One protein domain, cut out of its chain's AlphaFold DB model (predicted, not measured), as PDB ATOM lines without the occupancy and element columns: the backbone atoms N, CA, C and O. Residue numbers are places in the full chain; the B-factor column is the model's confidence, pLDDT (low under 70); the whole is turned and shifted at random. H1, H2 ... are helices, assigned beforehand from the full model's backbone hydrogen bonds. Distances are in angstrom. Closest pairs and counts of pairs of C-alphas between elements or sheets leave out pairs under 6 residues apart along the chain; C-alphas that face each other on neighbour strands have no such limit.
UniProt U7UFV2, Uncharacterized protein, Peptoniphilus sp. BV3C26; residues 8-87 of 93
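This is residues 8 to 87 of the 93 residues of an uncharacterized protein of Peptoniphilus sp. BV3C26 (UniProt U7UFV2). Four helices make an open zigzag: long H1 gives most of the length, H2 follows beyond its end, H3 folds back across residues 31 to 39 of H1, and H4 turns off at a corner. The printed part has 80 residues, with H1 to H4 in order and no named strand. It is all helix and loose, with a radius of gyration of the C-alphas of 16.4 A and spans of 51 by 30 by 18 A.

H1, residues 18 to 41, runs 34.7 A from C-alpha 18 at (31.903, 26.720, 14.895). H2 is residues 44 to 54; H3, residues 61 to 75, runs 21.3 A. H4, residues 77 to 87, ends at C-alpha 87 (7.995, -7.449, 23.563).

The hub, H3, touches H1, closest C-alphas Leu 38 and Val 66, 5.8 A, at a steep tilt of 44 degrees, opposite ways. H2 touches residues 61 to 62 of H3 alone, closest C-alphas Glu 44 and Lys 62, 5.8 A, about perpendicular at 76 degrees. H3 and H4 touch only at the corner, closest C-alphas Met 73 and Phe 80, 5.4 A. Every O i to N i+4 pair is within hydrogen-bond range in H1 and H3, 5 of 7 in H2, 6 of 7 in H4.

The farthest C-alphas, Arg 17 and Lys 53, are 50.9 A apart. The printed part has no cut and no long link. pLDDT is under 70 at residues 51 to 59 and 77 to 87.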
ATOM      1  N   LYS A   8      37.755  22.854  12.629       91.50
ATOM      2  CA  LYS A   8      38.181  21.463  12.497       91.50
ATOM      3  C   LYS A   8      37.734  20.675  13.726       91.50
ATOM      4  O   LYS A   8      38.116  21.033  14.837       91.50
ATOM      5  N   ALA A   9      36.963  19.616  13.511       91.12
ATOM      6  CA  ALA A   9      36.665  18.612  14.527       91.12
ATOM      7  C   ALA A   9      37.913  17.769  14.860       91.12
ATOM      8  O   ALA A   9      38.908  17.764  14.132       91.12
ATOM      9  N   SER A  10      37.860  17.033  15.960       90.31
ATOM     10  CA  SER A  10      38.904  16.159  16.498       90.31
ATOM     11  C   SER A  10      39.363  15.081  15.512       90.31
ATOM     12  O   SER A  10      40.555  14.789  15.445       90.31
ATOM     13  N   ASP A  11      38.450  14.545  14.696       90.94
ATOM     14  CA  ASP A  11      38.763  13.599  13.610       90.94
ATOM     15  C   ASP A  11      39.272  14.265  12.326       90.94
ATOM     16  O   ASP A  11      39.709  13.599  11.389       90.94
ATOM     17  N   GLY A  12      39.256  15.592  12.289       91.31
ATOM     18  CA  GLY A  12      39.710  16.391  11.171       91.31
ATOM     19  C   GLY A  12      38.651  16.783  10.153       91.31
ATOM     20  O   GLY A  12      39.008  17.452   9.182       91.31
ATOM     21  N   THR A  13      37.381  16.459  10.396       92.19
ATOM     22  CA  THR A  13      36.249  16.979   9.616       92.19
ATOM     23  C   THR A  13      36.198  18.506   9.705       92.19
ATOM     24  O   THR A  13      36.415  19.080  10.774       92.19
ATOM     25  N   LEU A  14      35.948  19.178   8.577       93.69
ATOM     26  CA  LEU A  14      35.946  20.641   8.475       93.69
ATOM     27  C   LEU A  14      34.526  21.194   8.332       93.69
ATOM     28  O   LEU A  14      33.726  20.665   7.563       93.69
ATOM     29  N   PHE A  15      34.260  22.302   9.019       92.69
ATOM     30  CA  PHE A  15      32.977  23.001   9.044       92.69
ATOM     31  C   PHE A  15      33.166  24.497   8.791       92.69
ATOM     32  O   PHE A  15      34.182  25.082   9.169       92.69
ATOM     33  N   GLU A  16      32.169  25.135   8.178       92.44
ATOM     34  CA  GLU A  16      32.167  26.586   7.940       92.44
ATOM     35  C   GLU A  16      31.746  27.388   9.182       92.44
ATOM     36  O   GLU A  16      32.065  28.570   9.293       92.44
ATOM     37  N   ARG A  17      31.046  26.750  10.129       89.88
ATOM     38  CA  ARG A  17      30.585  27.362  11.382       89.88
ATOM     39  C   ARG A  17      31.099  26.590  12.587       89.88
ATOM     40  O   ARG A  17      31.161  25.360  12.563       89.88
ATOM     41  N   PHE A  18      31.435  27.316  13.648       89.00
ATOM     42  CA  PHE A  18      31.903  26.720  14.895       89.00
ATOM     43  C   PHE A  18      30.807  25.875  15.550       89.00
ATOM     44  O   PHE A  18      31.077  24.775  16.023       89.00
ATOM     45  N   GLU A  19      29.564  26.354  15.513       90.00
ATOM     46  CA  GLU A  19      28.409  25.677  16.101       90.00
ATOM     47  C   GLU A  19      28.155  24.310  15.451       90.00
ATOM     48  O   GLU A  19      27.765  23.364  16.132       90.00
ATOM     49  N   ASP A  20      28.429  24.180  14.147       89.31
ATOM     50  CA  ASP A  20      28.301  22.906  13.434       89.31
ATOM     51  C   ASP A  20      29.393  21.918  13.865       89.31
ATOM     52  O   ASP A  20      29.093  20.753  14.129       89.31
ATOM     53  N   ALA A  21      30.639  22.387  14.002       89.94
ATOM     54  CA  ALA A  21      31.740  21.571  14.512       89.94
ATOM     55  C   ALA A  21      31.484  21.120  15.961       89.94
ATOM     56  O   ALA A  21      31.711  19.959  16.295       89.94
ATOM     57  N   GLN A  22      30.964  22.011  16.810       89.94
ATOM     58  CA  GLN A  22      30.611  21.680  18.189       89.94
ATOM     59  C   GLN A  22      29.463  20.662  18.253       89.94
ATOM     60  O   GLN A  22      29.570  19.661  18.960       89.94
ATOM     61  N   SER A  23      28.385  20.870  17.489       87.75
ATOM     62  CA  SER A  23      27.255  19.932  17.452       87.75
ATOM     63  C   SER A  23      27.669  18.552  16.934       87.75
ATOM     64  O   SER A  23      27.161  17.532  17.403       87.75
ATOM     65  N   TYR A  24      28.606  18.502  15.984       89.31
ATOM     66  CA  TYR A  24      29.179  17.256  15.487       89.31
ATOM     67  C   TYR A  24      29.932  16.481  16.581       89.31
ATOM     68  O   TYR A  24      29.684  15.288  16.756       89.31
ATOM     69  N   GLU A  25      30.788  17.152  17.355       90.62
ATOM     70  CA  GLU A  25      31.510  16.537  18.482       90.62
ATOM     71  C   GLU A  25      30.565  16.000  19.559       90.62
ATOM     72  O   GLU A  25      30.733  14.885  20.050       90.62
ATOM     73  N   GLU A  26      29.534  16.771  19.906       86.50
ATOM     74  CA  GLU A  26      28.535  16.354  20.892       86.50
ATOM     75  C   GLU A  26      27.780  15.100  20.434       86.50
ATOM     76  O   GLU A  26      27.610  14.162  21.217       86.50
ATOM     77  N   LYS A  27      27.385  15.038  19.156       86.00
ATOM     78  CA  LYS A  27      26.742  13.849  18.574       86.00
ATOM     79  C   LYS A  27      27.669  12.639  18.580       86.00
ATOM     80  O   LYS A  27      27.245  11.569  19.008       86.00
ATOM     81  N   ARG A  28      28.924  12.813  18.159       89.62
ATOM     82  CA  ARG A  28      29.918  11.733  18.168       89.62
ATOM     83  C   ARG A  28      30.159  11.190  19.565       89.62
ATOM     84  O   ARG A  28      30.199   9.980  19.740       89.62
ATOM     85  N   LYS A  29      30.246  12.062  20.570       88.25
ATOM     86  CA  LYS A  29      30.396  11.634  21.961       88.25
ATOM     87  C   LYS A  29      29.222  10.769  22.423       88.25
ATOM     88  O   LYS A  29      29.445   9.735  23.039       88.25
ATOM     89  N   ILE A  30      27.988  11.172  22.116       86.88
ATOM     90  CA  ILE A  30      26.789  10.390  22.459       86.88
ATOM     91  C   ILE A  30      26.809   9.023  21.761       86.88
ATOM     92  O   ILE A  30      26.495   8.011  22.384       86.88
ATOM     93  N   GLU A  31      27.184   8.987  20.483       89.12
ATOM     94  CA  GLU A  31      27.311   7.752  19.706       89.12
ATOM     95  C   GLU A  31      28.391   6.819  20.277       89.12
ATOM     96  O   GLU A  31      28.136   5.627  20.465       89.12
ATOM     97  N   ASP A  32      29.562   7.356  20.620       90.62
ATOM     98  CA  ASP A  32      30.671   6.605  21.211       90.62
ATOM     99  C   ASP A  32      30.301   6.064  22.607       90.62
ATOM    100  O   ASP A  32      30.509   4.877  22.888       90.62
ATOM    101  N   ASP A  33      29.674   6.886  23.458       90.31
ATOM    102  CA  ASP A  33      29.185   6.482  24.785       90.31
ATOM    103  C   ASP A  33      28.121   5.371  24.675       90.31
ATOM    104  O   ASP A  33      28.117   4.405  25.453       90.31
ATOM    105  N   LEU A  34      27.229   5.467  23.682       89.00
ATOM    106  CA  LEU A  34      26.202   4.462  23.419       89.00
ATOM    107  C   LEU A  34      26.812   3.143  22.941       89.00
ATOM    108  O   LEU A  34      26.488   2.090  23.497       89.00
ATOM    109  N   ARG A  35      27.719   3.182  21.955       91.19
ATOM    110  CA  ARG A  35      28.447   1.995  21.485       91.19
ATOM    111  C   ARG A  35      29.190   1.323  22.633       91.19
ATOM    112  O   ARG A  35      29.096   0.107  22.792       91.19
ATOM    113  N   MET A  36      29.887   2.097  23.466       92.75
ATOM    114  CA  MET A  36      30.605   1.573  24.629       92.75
ATOM    115  C   MET A  36      29.652   0.885  25.614       92.75
ATOM    116  O   MET A  36      29.920  -0.237  26.049       92.75
ATOM    117  N   THR A  37      28.519   1.519  25.918       90.94
ATOM    118  CA  THR A  37      27.486   0.956  26.798       90.94
ATOM    119  C   THR A  37      26.942  -0.359  26.240       90.94
ATOM    120  O   THR A  37      26.963  -1.376  26.934       90.94
ATOM    121  N   LEU A  38      26.529  -0.381  24.970       90.62
ATOM    122  CA  LEU A  38      26.025  -1.583  24.300       90.62
ATOM    123  C   LEU A  38      27.068  -2.706  24.278       90.62
ATOM    124  O   LEU A  38      26.748  -3.854  24.588       90.62
ATOM    125  N   ASN A  39      28.326  -2.378  23.985       89.69
ATOM    126  CA  ASN A  39      29.421  -3.341  23.959       89.69
ATOM    127  C   ASN A  39      29.659  -3.984  25.336       89.69
ATOM    128  O   ASN A  39      29.967  -5.173  25.422       89.69
ATOM    129  N   VAL A  40      29.492  -3.235  26.427       90.25
ATOM    130  CA  VAL A  40      29.586  -3.780  27.791       90.25
ATOM    131  C   VAL A  40      28.346  -4.603  28.155       90.25
ATOM    132  O   VAL A  40      28.470  -5.669  28.761       90.25
ATOM    133  N   SER A  41      27.150  -4.137  27.791       88.25
ATOM    134  CA  SER A  41      25.884  -4.793  28.142       88.25
ATOM    135  C   SER A  41      25.649  -6.106  27.389       88.25
ATOM    136  O   SER A  41      25.061  -7.038  27.942       88.25
ATOM    137  N   ILE A  42      26.109  -6.207  26.142       85.69
ATOM    138  CA  ILE A  42      25.900  -7.382  25.298       85.69
ATOM    139  C   ILE A  42      27.027  -8.385  25.528       85.69
ATOM    140  O   ILE A  42      28.196  -8.136  25.244       85.69
ATOM    141  N   LYS A  43      26.682  -9.574  26.023       84.44
ATOM    142  CA  LYS A  43      27.657 -10.653  26.213       84.44
ATOM    143  C   LYS A  43      27.836 -11.436  24.919       84.44
ATOM    144  O   LYS A  43      26.881 -11.985  24.375       84.44
ATOM    145  N   GLU A  44      29.081 -11.566  24.473       81.75
ATOM    146  CA  GLU A  44      29.429 -12.331  23.270       81.75
ATOM    147  C   GLU A  44      28.958 -13.794  23.352       81.75
ATOM    148  O   GLU A  44      28.481 -14.361  22.372       81.75
ATOM    149  N   SER A  45      29.021 -14.398  24.542       80.50
ATOM    150  CA  SER A  45      28.540 -15.761  24.791       80.50
ATOM    151  C   SER A  45      27.034 -15.922  24.556       80.50
ATOM    152  O   SER A  45      26.597 -16.958  24.050       80.50
ATOM    153  N   SER A  46      26.238 -14.895  24.869       77.94
ATOM    154  CA  SER A  46      24.798 -14.883  24.603       77.94
ATOM    155  C   SER A  46      24.520 -14.878  23.098       77.94
ATOM    156  O   SER A  46      23.691 -15.656  22.632       77.94
ATOM    157  N   LEU A  47      25.273 -14.090  22.326       77.38
ATOM    158  CA  LEU A  47      25.163 -14.059  20.865       77.38
ATOM    159  C   LEU A  47      25.627 -15.371  20.228       77.38
ATOM    160  O   LEU A  47      24.912 -15.941  19.409       77.38
ATOM    161  N   LYS A  48      26.769 -15.918  20.660       73.44
ATOM    162  CA  LYS A  48      27.281 -17.220  20.197       73.44
ATOM    163  C   LYS A  48      26.283 -18.353  20.427       73.44
ATOM    164  O   LYS A  48      26.185 -19.252  19.598       73.44
ATOM    165  N   THR A  49      25.497 -18.306  21.500       71.81
ATOM    166  CA  THR A  49      24.454 -19.314  21.771       71.81
ATOM    167  C   THR A  49      23.291 -19.230  20.775       71.81
ATOM    168  O   THR A  49      22.709 -20.250  20.415       71.81
ATOM    169  N   ILE A  50      22.960 -18.027  20.302       70.56
ATOM    170  CA  ILE A  50      21.916 -17.804  19.293       70.56
ATOM    171  C   ILE A  50      22.448 -18.153  17.893       70.56
ATOM    172  O   ILE A  50      21.774 -18.846  17.138       70.56
ATOM    173  N   ILE A  51      23.675 -17.738  17.576       69.94
ATOM    174  CA  ILE A  51      24.300 -17.879  16.250       69.94
ATOM    175  C   ILE A  51      24.828 -19.297  15.993       69.94
ATOM    176  O   ILE A  51      24.798 -19.786  14.869       69.94
ATOM    177  N   SER A  52      25.274 -20.020  17.023       64.75
ATOM    178  CA  SER A  52      25.697 -21.421  16.851       64.75
ATOM    179  C   SER A  52      24.541 -22.333  16.431       64.75
ATOM    180  O   SER A  52      24.772 -23.336  15.759       64.75
ATOM    181  N   LYS A  53      23.287 -21.956  16.730       62.69
ATOM    182  CA  LYS A  53      22.090 -22.631  16.200       62.69
ATOM    183  C   LYS A  53      21.884 -22.404  14.698       62.69
ATOM    184  O   LYS A  53      21.131 -23.156  14.088       62.69
ATOM    185  N   SER A  54      22.537 -21.406  14.099       61.09
ATOM    186  CA  SER A  54      22.435 -21.060  12.676       61.09
ATOM    187  C   SER A  54      23.688 -21.407  11.852       61.09
ATOM    188  O   SER A  54      23.824 -20.923  10.733       61.09
ATOM    189  N   TYR A  55      24.576 -22.281  12.354       55.88
ATOM    190  CA  TYR A  55      25.763 -22.809  11.646       55.88
ATOM    191  C   TYR A  55      26.803 -21.768  11.177       55.88
ATOM    192  O   TYR A  55      27.684 -22.096  10.382       55.88
ATOM    193  N   TYR A  56      26.770 -20.537  11.692       58.81
ATOM    194  CA  TYR A  56      27.784 -19.518  11.398       58.81
ATOM    195  C   TYR A  56      28.878 -19.485  12.473       58.81
ATOM    196  O   TYR A  56      28.592 -19.452  13.672       58.81
ATOM    197  N   SER A  57      30.149 -19.438  12.055       58.56
ATOM    198  CA  SER A  57      31.261 -19.082  12.943       58.56
ATOM    199  C   SER A  57      31.138 -17.595  13.277       58.56
ATOM    200  O   SER A  57      31.567 -16.739  12.508       58.56
ATOM    201  N   GLY A  58      30.463 -17.284  14.384       58.84
ATOM    202  CA  GLY A  58      30.142 -15.920  14.816       58.84
ATOM    203  C   GLY A  58      31.340 -15.116  15.328       58.84
ATOM    204  O   GLY A  58      31.245 -14.511  16.396       58.84
ATOM    205  N   GLU A  59      32.462 -15.121  14.612       63.38
ATOM    206  CA  GLU A  59      33.528 -14.143  14.827       63.38
ATOM    207  C   GLU A  59      32.986 -12.756  14.440       63.38
ATOM    208  O   GLU A  59      32.314 -12.601  13.422       63.38
ATOM    209  N   ASN A  60      33.193 -11.758  15.303       72.00
ATOM    210  CA  ASN A  60      32.748 -10.360  15.146       72.00
ATOM    211  C   ASN A  60      31.228 -10.106  15.136       72.00
ATOM    212  O   ASN A  60      30.790  -8.976  14.932       72.00
ATOM    213  N   ALA A  61      30.393 -11.111  15.420       78.88
ATOM    214  CA  ALA A  61      28.941 -10.914  15.465       78.88
ATOM    215  C   ALA A  61      28.494  -9.933  16.560       78.88
ATOM    216  O   ALA A  61      27.444  -9.304  16.445       78.88
ATOM    217  N   LYS A  62      29.293  -9.803  17.623       85.69
ATOM    218  CA  LYS A  62      29.052  -8.830  18.684       85.69
ATOM    219  C   LYS A  62      29.191  -7.399  18.183       85.69
ATOM    220  O   LYS A  62      28.284  -6.611  18.426       85.69
ATOM    221  N   ASP A  63      30.275  -7.097  17.484       85.12
ATOM    222  CA  ASP A  63      30.552  -5.742  17.007       85.12
ATOM    223  C   ASP A  63      29.482  -5.305  16.005       85.12
ATOM    224  O   ASP A  63      28.864  -4.260  16.179       85.12
ATOM    225  N   LEU A  64      29.135  -6.187  15.057       84.62
ATOM    226  CA  LEU A  64      28.045  -5.949  14.104       84.62
ATOM    227  C   LEU A  64      26.697  -5.695  14.796       84.62
ATOM    228  O   LEU A  64      25.908  -4.866  14.347       84.62
ATOM    229  N   PHE A  65      26.415  -6.410  15.886       86.38
ATOM    230  CA  PHE A  65      25.172  -6.238  16.635       86.38
ATOM    231  C   PHE A  65      25.156  -4.935  17.447       86.38
ATOM    232  O   PHE A  65      24.121  -4.275  17.525       86.38
ATOM    233  N   VAL A  66      26.296  -4.549  18.027       89.56
ATOM    234  CA  VAL A  66      26.463  -3.267  18.722       89.56
ATOM    235  C   VAL A  66      26.273  -2.104  17.752       89.56
ATOM    236  O   VAL A  66      25.495  -1.202  18.062       89.56
ATOM    237  N   ASP A  67      26.913  -2.144  16.581       88.69
ATOM    238  CA  ASP A  67      26.779  -1.097  15.565       88.69
ATOM    239  C   ASP A  67      25.336  -0.971  15.074       88.69
ATOM    240  O   ASP A  67      24.787   0.130  15.053       88.69
ATOM    241  N   TYR A  68      24.677  -2.096  14.778       86.06
ATOM    242  CA  TYR A  68      23.273  -2.097  14.369       86.06
ATOM    243  C   TYR A  68      22.356  -1.456  15.421       86.06
ATOM    244  O   TYR A  68      21.528  -0.607  15.094       86.06
ATOM    245  N   LEU A  69      22.499  -1.835  16.696       86.44
ATOM    246  CA  LEU A  69      21.669  -1.270  17.760       86.44
ATOM    247  C   LEU A  69      21.960   0.210  17.999       86.44
ATOM    248  O   LEU A  69      21.015   0.976  18.185       86.44
ATOM    249  N   ALA A  70      23.229   0.622  17.959       88.81
ATOM    250  CA  ALA A  70      23.601   2.026  18.081       88.81
ATOM    251  C   ALA A  70      22.964   2.858  16.957       88.81
ATOM    252  O   ALA A  70      22.338   3.879  17.237       88.81
ATOM    253  N   GLU A  71      23.036   2.395  15.704       86.62
ATOM    254  CA  GLU A  71      22.406   3.072  14.567       86.62
ATOM    255  C   GLU A  71      20.886   3.196  14.720       86.62
ATOM    256  O   GLU A  71      20.330   4.271  14.477       86.62
ATOM    257  N   VAL A  72      20.206   2.123  15.135       83.88
ATOM    258  CA  VAL A  72      18.748   2.135  15.347       83.88
ATOM    259  C   VAL A  72      18.374   3.125  16.451       83.88
ATOM    260  O   VAL A  72      17.504   3.967  16.246       83.88
ATOM    261  N   MET A  73      19.066   3.075  17.590       83.81
ATOM    262  CA  MET A  73      18.808   3.945  18.743       83.81
ATOM    263  C   MET A  73      19.059   5.425  18.451       83.81
ATOM    264  O   MET A  73      18.321   6.276  18.945       83.81
ATOM    265  N   LEU A  74      20.091   5.736  17.662       82.06
ATOM    266  CA  LEU A  74      20.431   7.111  17.287       82.06
ATOM    267  C   LEU A  74      19.486   7.682  16.229       82.06
ATOM    268  O   LEU A  74      19.253   8.891  16.220       82.06
ATOM    269  N   ARG A  75      18.939   6.842  15.337       81.62
ATOM    270  CA  ARG A  75      17.933   7.274  14.354       81.62
ATOM    271  C   ARG A  75      16.562   7.460  14.982       81.62
ATOM    272  O   ARG A  75      15.881   8.423  14.639       81.62
ATOM    273  N   ASP A  76      16.158   6.544  15.856       76.69
ATOM    274  CA  ASP A  76      14.827   6.550  16.447       76.69
ATOM    275  C   ASP A  76      14.816   5.838  17.810       76.69
ATOM    276  O   ASP A  76      14.697   4.614  17.927       76.69
ATOM    277  N   ILE A  77      14.923   6.639  18.872       68.00
ATOM    278  CA  ILE A  77      14.868   6.143  20.249       68.00
ATOM    279  C   ILE A  77      13.493   5.556  20.601       68.00
ATOM    280  O   ILE A  77      13.412   4.681  21.464       68.00
ATOM    281  N   GLU A  78      12.421   6.002  19.940       61.16
ATOM    282  CA  GLU A  78      11.075   5.464  20.140       61.16
ATOM    283  C   GLU A  78      10.918   4.123  19.411       61.16
ATOM    284  O   GLU A  78      10.382   3.190  20.002       61.16
ATOM    285  N   ALA A  79      11.491   3.953  18.214       62.97
ATOM    286  CA  ALA A  79      11.569   2.643  17.559       62.97
ATOM    287  C   ALA A  79      12.420   1.643  18.356       62.97
ATOM    288  O   ALA A  79      12.064   0.469  18.452       62.97
ATOM    289  N   PHE A  80      13.519   2.080  18.985       64.00
ATOM    290  CA  PHE A  80      14.263   1.210  19.901       64.00
ATOM    291  C   PHE A  80      13.407   0.771  21.096       64.00
ATOM    292  O   PHE A  80      13.382  -0.415  21.441       64.00
ATOM    293  N   LYS A  81      12.688   1.710  21.727       61.69
ATOM    294  CA  LYS A  81      11.753   1.381  22.809       61.69
ATOM    295  C   LYS A  81      10.656   0.440  22.325       61.69
ATOM    296  O   LYS A  81      10.310  -0.469  23.061       61.69
ATOM    297  N   ASP A  82      10.137   0.595  21.115       61.28
ATOM    298  CA  ASP A  82       9.111  -0.299  20.573       61.28
ATOM    299  C   ASP A  82       9.641  -1.736  20.405       61.28
ATOM    300  O   ASP A  82       9.045  -2.688  20.909       61.28
ATOM    301  N   VAL A  83      10.843  -1.898  19.837       61.62
ATOM    302  CA  VAL A  83      11.488  -3.213  19.645       61.62
ATOM    303  C   VAL A  83      11.781  -3.929  20.971       61.62
ATOM    304  O   VAL A  83      11.623  -5.146  21.057       61.62
ATOM    305  N   PHE A  84      12.200  -3.209  22.019       61.56
ATOM    306  CA  PHE A  84      12.624  -3.827  23.286       61.56
ATOM    307  C   PHE A  84      11.581  -3.771  24.411       61.56
ATOM    308  O   PHE A  84      11.510  -4.692  25.225       61.56
ATOM    309  N   CYS A  85      10.765  -2.721  24.483       58.62
ATOM    310  CA  CYS A  85       9.697  -2.573  25.476       58.62
ATOM    311  C   CYS A  85       8.355  -3.130  24.981       58.62
ATOM    312  O   CYS A  85       7.560  -3.570  25.812       58.62
ATOM    313  N   GLY A  86       8.106  -3.177  23.666       53.19
ATOM    314  CA  GLY A  86       6.895  -3.775  23.092       53.19
ATOM    315  C   GLY A  86       6.801  -5.288  23.318       53.19
ATOM    316  O   GLY A  86       5.725  -5.802  23.614       53.19
ATOM    317  N   GLY A  87       7.936  -5.999  23.314       49.31
ATOM    318  CA  GLY A  87       7.995  -7.449  23.563       49.31
ATOM    319  C   GLY A  87       7.831  -7.882  25.029       49.31
ATOM    320  O   GLY A  87       7.655  -9.068  25.303       49.31
TER     321      GLY A  87